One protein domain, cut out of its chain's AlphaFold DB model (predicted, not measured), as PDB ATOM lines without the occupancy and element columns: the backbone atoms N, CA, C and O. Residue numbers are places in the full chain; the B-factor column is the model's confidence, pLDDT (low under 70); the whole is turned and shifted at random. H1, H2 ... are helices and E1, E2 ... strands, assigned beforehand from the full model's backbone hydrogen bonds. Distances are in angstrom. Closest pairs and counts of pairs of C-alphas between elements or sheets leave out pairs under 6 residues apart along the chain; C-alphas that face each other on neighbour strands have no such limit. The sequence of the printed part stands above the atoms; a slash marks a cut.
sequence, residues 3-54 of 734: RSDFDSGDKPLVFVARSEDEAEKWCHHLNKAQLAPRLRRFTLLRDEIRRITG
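AT A GLANCE: This is residues 3 to 54 of the 734 residues of an uncharacterized protein of Schistosoma curassoni (UniProt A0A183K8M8). Two helices, H1 and H2, follow one another end to end with a wide corner between them, and a loop of residues 3 to 15, closed by a short antiparallel pairing, folds back near the first part of H1. Residues 38 to 54, nearly the whole of H2, stick out as a bare arm and make much of the length. The 52 printed residues hold one named strand and two named helices, in the order E1, H1, H2, and the class is mostly helix. The whole is extended, a rod, with a radius of gyration of the C-alphas of 15.6 A and spans of 50 by 23 by 8 A.

IN THESE COORDINATES: The printed part begins at Arg 3, C-alpha at (-2.723, -1.953, -21.073). E1 is residues 13 to 15, 6.3 A from first to last C-alpha. H1, residues 20 to 33, begins at C-alpha 20 at (7.014, 4.419, -21.529) and is 19.9 A long. H2, residues 35 to 53, is 26.1 A long and ends at C-alpha 53 at (12.694, -37.192, -38.758).

HOW THE PARTS SIT: E1 pairs with no named strand, but its residues 13 to 14 pair antiparallel with residues 3 to 4. The closest C-alphas of E1 and H1, those of Phe 15 and Ala 23, are 7.2 A apart. H1 and H2 are close but not clearly touching; their closest C-alphas, of Lys 32 and Arg 38, are 8.0 A apart. Their lines stand at a steep tilt of 51 degrees, and they run the same way. E1 and H2 are apart. In H1 and H2 every O i to N i+4 pair is within hydrogen-bond range.

THE WHOLE: The two C-alphas farthest apart, those of Arg 18 and Gly 54, are 50.7 A apart. The printed part has no cut, and the links E1 to H1 and H1 to H2 are tight. Without residues 38 to 54, which stand free, the body spans 28 by 17 by 7 A. The mean pLDDT of the printed part is 73.5, and it is under 70 at residues 6 to 11, 32 to 33, 35 to 39 and 49.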
ATOM      1  N   ARG A   3      -1.782  -0.840 -21.205       76.69
ATOM      2  CA  ARG A   3      -2.723  -1.953 -21.073       76.69
ATOM      3  C   ARG A   3      -2.151  -3.171 -21.799       76.69
ATOM      4  O   ARG A   3      -1.717  -3.027 -22.939       76.69
ATOM      5  N   SER A   4      -2.158  -4.331 -21.149       72.81
ATOM      6  CA  SER A   4      -1.785  -5.615 -21.752       72.81
ATOM      7  C   SER A   4      -2.999  -6.539 -21.760       72.81
ATOM      8  O   SER A   4      -3.583  -6.791 -20.705       72.81
ATOM      9  N   ASP A   5      -3.375  -7.019 -22.941       73.75
ATOM     10  CA  ASP A   5      -4.444  -8.002 -23.117       73.75
ATOM     11  C   ASP A   5      -3.843  -9.428 -23.114       73.75
ATOM     12  O   ASP A   5      -2.711  -9.633 -23.564       73.75
ATOM     13  N   PHE A   6      -4.578 -10.408 -22.581       69.00
ATOM     14  CA  PHE A   6      -4.142 -11.807 -22.488       69.00
ATOM     15  C   PHE A   6      -4.983 -12.709 -23.395       69.00
ATOM     16  O   PHE A   6      -6.211 -12.624 -23.402       69.00
ATOM     17  N   ASP A   7      -4.325 -13.621 -24.114       63.62
ATOM     18  CA  ASP A   7      -4.969 -14.545 -25.059       63.62
ATOM     19  C   ASP A   7      -5.915 -15.567 -24.385       63.62
ATOM     20  O   ASP A   7      -6.709 -16.216 -25.065       63.62
ATOM     21  N   SER A   8      -5.845 -15.725 -23.057       59.69
ATOM     22  CA  SER A   8      -6.684 -16.622 -22.240       59.69
ATOM     23  C   SER A   8      -8.102 -16.099 -21.973       59.69
ATOM     24  O   SER A   8      -8.903 -16.811 -21.371       59.69
ATOM     25  N   GLY A   9      -8.434 -14.880 -22.418       57.94
ATOM     26  CA  GLY A   9      -9.723 -14.237 -22.129       57.94
ATOM     27  C   GLY A   9      -9.789 -13.558 -20.756       57.94
ATOM     28  O   GLY A   9     -10.855 -13.089 -20.353       57.94
ATOM     29  N   ASP A  10      -8.660 -13.480 -20.048       62.56
ATOM     30  CA  ASP A  10      -8.551 -12.788 -18.766       62.56
ATOM     31  C   ASP A  10      -8.688 -11.267 -18.921       62.56
ATOM     32  O   ASP A  10      -8.399 -10.682 -19.971       62.56
ATOM     33  N   LYS A  11      -9.128 -10.600 -17.844       67.88
ATOM     34  CA  LYS A  11      -9.264  -9.139 -17.832       67.88
ATOM     35  C   LYS A  11      -7.901  -8.484 -18.095       67.88
ATOM     36  O   LYS A  11      -6.905  -8.876 -17.488       67.88
ATOM     37  N   PRO A  12      -7.851  -7.453 -18.951       71.00
ATOM     38  CA  PRO A  12      -6.605  -6.791 -19.287       71.00
ATOM     39  C   PRO A  12      -6.036  -6.070 -18.071       71.00
ATOM     40  O   PRO A  12      -6.753  -5.368 -17.355       71.00
ATOM     41  N   LEU A  13      -4.733  -6.223 -17.856       72.50
ATOM     42  CA  LEU A  13      -4.041  -5.562 -16.758       72.50
ATOM     43  C   LEU A  13      -3.450  -4.240 -17.243       72.50
ATOM     44  O   LEU A  13      -2.863  -4.152 -18.326       72.50
ATOM     45  N   VAL A  14      -3.622  -3.199 -16.430       75.00
ATOM     46  CA  VAL A  14      -3.037  -1.884 -16.680       75.00
ATOM     47  C   VAL A  14      -1.904  -1.669 -15.696       75.00
ATOM     48  O   VAL A  14      -2.125  -1.615 -14.490       75.00
ATOM     49  N   PHE A  15      -0.691  -1.527 -16.222       70.62
ATOM     50  CA  PHE A  15       0.505  -1.350 -15.411       70.62
ATOM     51  C   PHE A  15       1.068   0.065 -15.567       70.62
ATOM     52  O   PHE A  15       1.007   0.695 -16.635       70.62
ATOM     53  N   VAL A  16       1.627   0.570 -14.468       73.62
ATOM     54  CA  VAL A  16       2.313   1.859 -14.396       73.62
ATOM     55  C   VAL A  16       3.798   1.577 -14.189       73.62
ATOM     56  O   VAL A  16       4.184   1.020 -13.168       73.62
ATOM     57  N   ALA A  17       4.615   1.942 -15.174       78.31
ATOM     58  CA  ALA A  17       6.074   1.881 -15.103       78.31
ATOM     59  C   ALA A  17       6.657   3.298 -14.996       78.31
ATOM     60  O   ALA A  17       5.935   4.283 -15.189       78.31
ATOM     61  N   ARG A  18       7.958   3.409 -14.697       79.06
ATOM     62  CA  ARG A  18       8.632   4.704 -14.500       79.06
ATOM     63  C   ARG A  18       8.858   5.445 -15.820       79.06
ATOM     64  O   ARG A  18       9.024   6.662 -15.809       79.06
ATOM     65  N   SER A  19       8.832   4.732 -16.947       85.50
ATOM     66  CA  SER A  19       8.898   5.287 -18.301       85.50
ATOM     67  C   SER A  19       8.028   4.501 -19.289       85.50
ATOM     68  O   SER A  19       7.583   3.385 -19.008       85.50
ATOM     69  N   GLU A  20       7.763   5.089 -20.458       79.31
ATOM     70  CA  GLU A  20       7.014   4.419 -21.529       79.31
ATOM     71  C   GLU A  20       7.780   3.220 -22.114       79.31
ATOM     72  O   GLU A  20       7.199   2.146 -22.250       79.31
ATOM     73  N   ASP A  21       9.089   3.366 -22.337       82.31
ATOM     74  CA  ASP A  21       9.988   2.294 -22.795       82.31
ATOM     75  C   ASP A  21       9.992   1.077 -21.859       82.31
ATOM     76  O   ASP A  21      10.050  -0.073 -22.296       82.31
ATOM     77  N   GLU A  22       9.953   1.313 -20.546       77.31
ATOM     78  CA  GLU A  22       9.905   0.244 -19.549       77.31
ATOM     79  C   GLU A  22       8.557  -0.485 -19.596       77.31
ATOM     80  O   GLU A  22       8.520  -1.718 -19.622       77.31
ATOM     81  N   ALA A  23       7.457   0.267 -19.702       78.69
ATOM     82  CA  ALA A  23       6.126  -0.306 -19.864       78.69
ATOM     83  C   ALA A  23       6.016  -1.147 -21.149       78.69
ATOM     84  O   ALA A  23       5.409  -2.219 -21.134       78.69
ATOM     85  N   GLU A  24       6.625  -0.698 -22.250       81.69
ATOM     86  CA  GLU A  24       6.618  -1.418 -23.525       81.69
ATOM     87  C   GLU A  24       7.441  -2.712 -23.465       81.69
ATOM     88  O   GLU A  24       6.973  -3.760 -23.918       81.69
ATOM     89  N   LYS A  25       8.610  -2.692 -22.809       81.50
ATOM     90  CA  LYS A  25       9.400  -3.906 -22.546       81.50
ATOM     91  C   LYS A  25       8.625  -4.913 -21.701       81.50
ATOM     92  O   LYS A  25       8.632  -6.100 -22.017       81.50
ATOM     93  N   TRP A  26       7.931  -4.465 -20.657       75.62
ATOM     94  CA  TRP A  26       7.132  -5.353 -19.807       75.62
ATOM     95  C   TRP A  26       5.965  -5.979 -20.570       75.62
ATOM     96  O   TRP A  26       5.799  -7.197 -20.518       75.62
ATOM     97  N   CYS A  27       5.215  -5.189 -21.346       79.38
ATOM     98  CA  CYS A  27       4.169  -5.709 -22.230       79.38
ATOM     99  C   CYS A  27       4.735  -6.718 -23.240       79.38
ATOM    100  O   CYS A  27       4.146  -7.775 -23.454       79.38
ATOM    101  N   HIS A  28       5.905  -6.442 -23.823       79.25
ATOM    102  CA  HIS A  28       6.576  -7.367 -24.733       79.25
ATOM    103  C   HIS A  28       6.957  -8.690 -24.047       79.25
ATOM    104  O   HIS A  28       6.694  -9.765 -24.590       79.25
ATOM    105  N   HIS A  29       7.536  -8.640 -22.843       77.88
ATOM    106  CA  HIS A  29       7.895  -9.836 -22.077       77.88
ATOM    107  C   HIS A  29       6.670 -10.649 -21.650       77.88
ATOM    108  O   HIS A  29       6.684 -11.872 -21.800       77.88
ATOM    109  N   LEU A  30       5.608  -9.986 -21.188       73.31
ATOM    110  CA  LEU A  30       4.347 -10.625 -20.810       73.31
ATOM    111  C   LEU A  30       3.694 -11.306 -22.013       73.31
ATOM    112  O   LEU A  30       3.373 -12.488 -21.928       73.31
ATOM    113  N   ASN A  31       3.599 -10.621 -23.155       72.69
ATOM    114  CA  ASN A  31       3.052 -11.188 -24.391       72.69
ATOM    115  C   ASN A  31       3.884 -12.377 -24.905       72.69
ATOM    116  O   ASN A  31       3.329 -13.374 -25.361       72.69
ATOM    117  N   LYS A  32       5.216 -12.332 -24.766       68.44
ATOM    118  CA  LYS A  32       6.114 -13.447 -25.122       68.44
ATOM    119  C   LYS A  32       6.036 -14.627 -24.140       68.44
ATOM    120  O   LYS A  32       6.372 -15.759 -24.500       68.44
ATOM    121  N   ALA A  33       5.631 -14.377 -22.898       67.81
ATOM    122  CA  ALA A  33       5.452 -15.403 -21.876       67.81
ATOM    123  C   ALA A  33       4.094 -16.116 -21.963       67.81
ATOM    124  O   ALA A  33       3.937 -17.162 -21.333       67.81
ATOM    125  N   GLN A  34       3.144 -15.598 -22.752       72.19
ATOM    126  CA  GLN A  34       1.812 -16.188 -22.875       72.19
ATOM    127  C   GLN A  34       1.866 -17.626 -23.408       72.19
ATOM    128  O   GLN A  34       2.679 -17.993 -24.265       72.19
ATOM    129  N   LEU A  35       0.959 -18.453 -22.885       65.50
ATOM    130  CA  LEU A  35       0.903 -19.882 -23.171       65.50
ATOM    131  C   LEU A  35       0.505 -20.164 -24.628       65.50
ATOM    132  O   LEU A  35       1.097 -21.034 -25.259       65.50
ATOM    133  N   ALA A  36      -0.447 -19.415 -25.192       69.12
ATOM    134  CA  ALA A  36      -0.966 -19.672 -26.536       69.12
ATOM    135  C   ALA A  36       0.087 -19.498 -27.658       69.12
ATOM    136  O   ALA A  36       0.220 -20.410 -28.482       69.12
ATOM    137  N   PRO A  37       0.908 -18.424 -27.690       67.81
ATOM    138  CA  PRO A  37       2.030 -18.318 -28.625       67.81
ATOM    139  C   PRO A  37       3.058 -19.446 -28.468       67.81
ATOM    140  O   PRO A  37       3.566 -19.960 -29.467       67.81
ATOM    141  N   ARG A  38       3.341 -19.870 -27.226       63.41
ATOM    142  CA  ARG A  38       4.260 -20.984 -26.939       63.41
ATOM    143  C   ARG A  38       3.706 -22.320 -27.425       63.41
ATOM    144  O   ARG A  38       4.444 -23.054 -28.071       63.41
ATOM    145  N   LEU A  39       2.422 -22.599 -27.202       68.75
ATOM    146  CA  LEU A  39       1.754 -23.803 -27.701       68.75
ATOM    147  C   LEU A  39       1.747 -23.845 -29.232       68.75
ATOM    148  O   LEU A  39       2.125 -24.860 -29.804       68.75
ATOM    149  N   ARG A  40       1.430 -22.732 -29.913       72.25
ATOM    150  CA  ARG A  40       1.520 -22.659 -31.386       72.25
ATOM    151  C   ARG A  40       2.940 -22.909 -31.886       72.25
ATOM    152  O   ARG A  40       3.131 -23.615 -32.873       72.25
ATOM    153  N   ARG A  41       3.943 -22.340 -31.209       74.06
ATOM    154  CA  ARG A  41       5.352 -22.570 -31.551       74.06
ATOM    155  C   ARG A  41       5.755 -24.027 -31.325       74.06
ATOM    156  O   ARG A  41       6.503 -24.557 -32.139       74.06
ATOM    157  N   PHE A  42       5.232 -24.658 -30.277       72.50
ATOM    158  CA  PHE A  42       5.438 -26.071 -29.975       72.50
ATOM    159  C   PHE A  42       4.845 -26.967 -31.066       72.50
ATOM    160  O   PHE A  42       5.532 -27.861 -31.547       72.50
ATOM    161  N   THR A  43       3.624 -26.683 -31.532       74.12
ATOM    162  CA  THR A  43       3.000 -27.414 -32.646       74.12
ATOM    163  C   THR A  43       3.804 -27.268 -33.936       74.12
ATOM    164  O   THR A  43       4.116 -28.265 -34.574       74.12
ATOM    165  N   LEU A  44       4.234 -26.046 -34.275       81.94
ATOM    166  CA  LEU A  44       5.063 -25.803 -35.463       81.94
ATOM    167  C   LEU A  44       6.410 -26.536 -35.400       81.94
ATOM    168  O   LEU A  44       6.850 -27.090 -36.400       81.94
ATOM    169  N   LEU A  45       7.067 -26.544 -34.238       74.38
ATOM    170  CA  LEU A  45       8.310 -27.292 -34.029       74.38
ATOM    171  C   LEU A  45       8.082 -28.803 -34.110       74.38
ATOM    172  O   LEU A  45       8.898 -29.501 -34.700       74.38
ATOM    173  N   ARG A  46       6.974 -29.307 -33.561       78.19
ATOM    174  CA  ARG A  46       6.598 -30.723 -33.630       78.19
ATOM    175  C   ARG A  46       6.374 -31.171 -35.073       78.19
ATOM    176  O   ARG A  46       6.900 -32.210 -35.462       78.19
ATOM    177  N   ASP A  47       5.670 -30.370 -35.867       79.06
ATOM    178  CA  ASP A  47       5.435 -30.643 -37.287       79.06
ATOM    179  C   ASP A  47       6.734 -30.568 -38.099       79.06
ATOM    180  O   ASP A  47       6.991 -31.420 -38.949       79.06
ATOM    181  N   GLU A  48       7.589 -29.587 -37.803       79.88
ATOM    182  CA  GLU A  48       8.892 -29.425 -38.446       79.88
ATOM    183  C   GLU A  48       9.831 -30.599 -38.146       79.88
ATOM    184  O   GLU A  48      10.444 -31.156 -39.056       79.88
ATOM    185  N   ILE A  49       9.895 -31.026 -36.882       69.56
ATOM    186  CA  ILE A  49      10.666 -32.198 -36.462       69.56
ATOM    187  C   ILE A  49      10.101 -33.445 -37.132       69.56
ATOM    188  O   ILE A  49      10.865 -34.162 -37.765       69.56
ATOM    189  N   ARG A  50       8.779 -33.661 -37.109       75.75
ATOM    190  CA  ARG A  50       8.132 -34.803 -37.777       75.75
ATOM    191  C   ARG A  50       8.434 -34.848 -39.273       75.75
ATOM    192  O   ARG A  50       8.598 -35.926 -39.838       75.75
ATOM    193  N   ARG A  51       8.535 -33.688 -39.920       78.38
ATOM    194  CA  ARG A  51       8.890 -33.564 -41.338       78.38
ATOM    195  C   ARG A  51      10.363 -33.890 -41.611       78.38
ATOM    196  O   ARG A  51      10.666 -34.398 -42.685       78.38
ATOM    197  N   ILE A  52      11.263 -33.603 -40.668       75.31
ATOM    198  CA  ILE A  52      12.703 -33.895 -40.772       75.31
ATOM    199  C   ILE A  52      13.009 -35.353 -40.399       75.31
ATOM    200  O   ILE A  52      13.811 -35.999 -41.068       75.31
ATOM    201  N   THR A  53      12.385 -35.878 -39.344       71.00
ATOM    202  CA  THR A  53      12.694 -37.192 -38.758       71.00
ATOM    203  C   THR A  53      11.754 -38.304 -39.223       71.00
ATOM    204  O   THR A  53      12.051 -39.476 -39.013       71.00
ATOM    205  N   GLY A  54      10.622 -37.968 -39.853       74.38
ATOM    206  CA  GLY A  54       9.605 -38.924 -40.299       74.38
ATOM    207  C   GLY A  54       8.746 -39.511 -39.171       74.38
ATOM    208  O   GLY A  54       7.919 -40.383 -39.426       74.38
TER     209      GLY A  54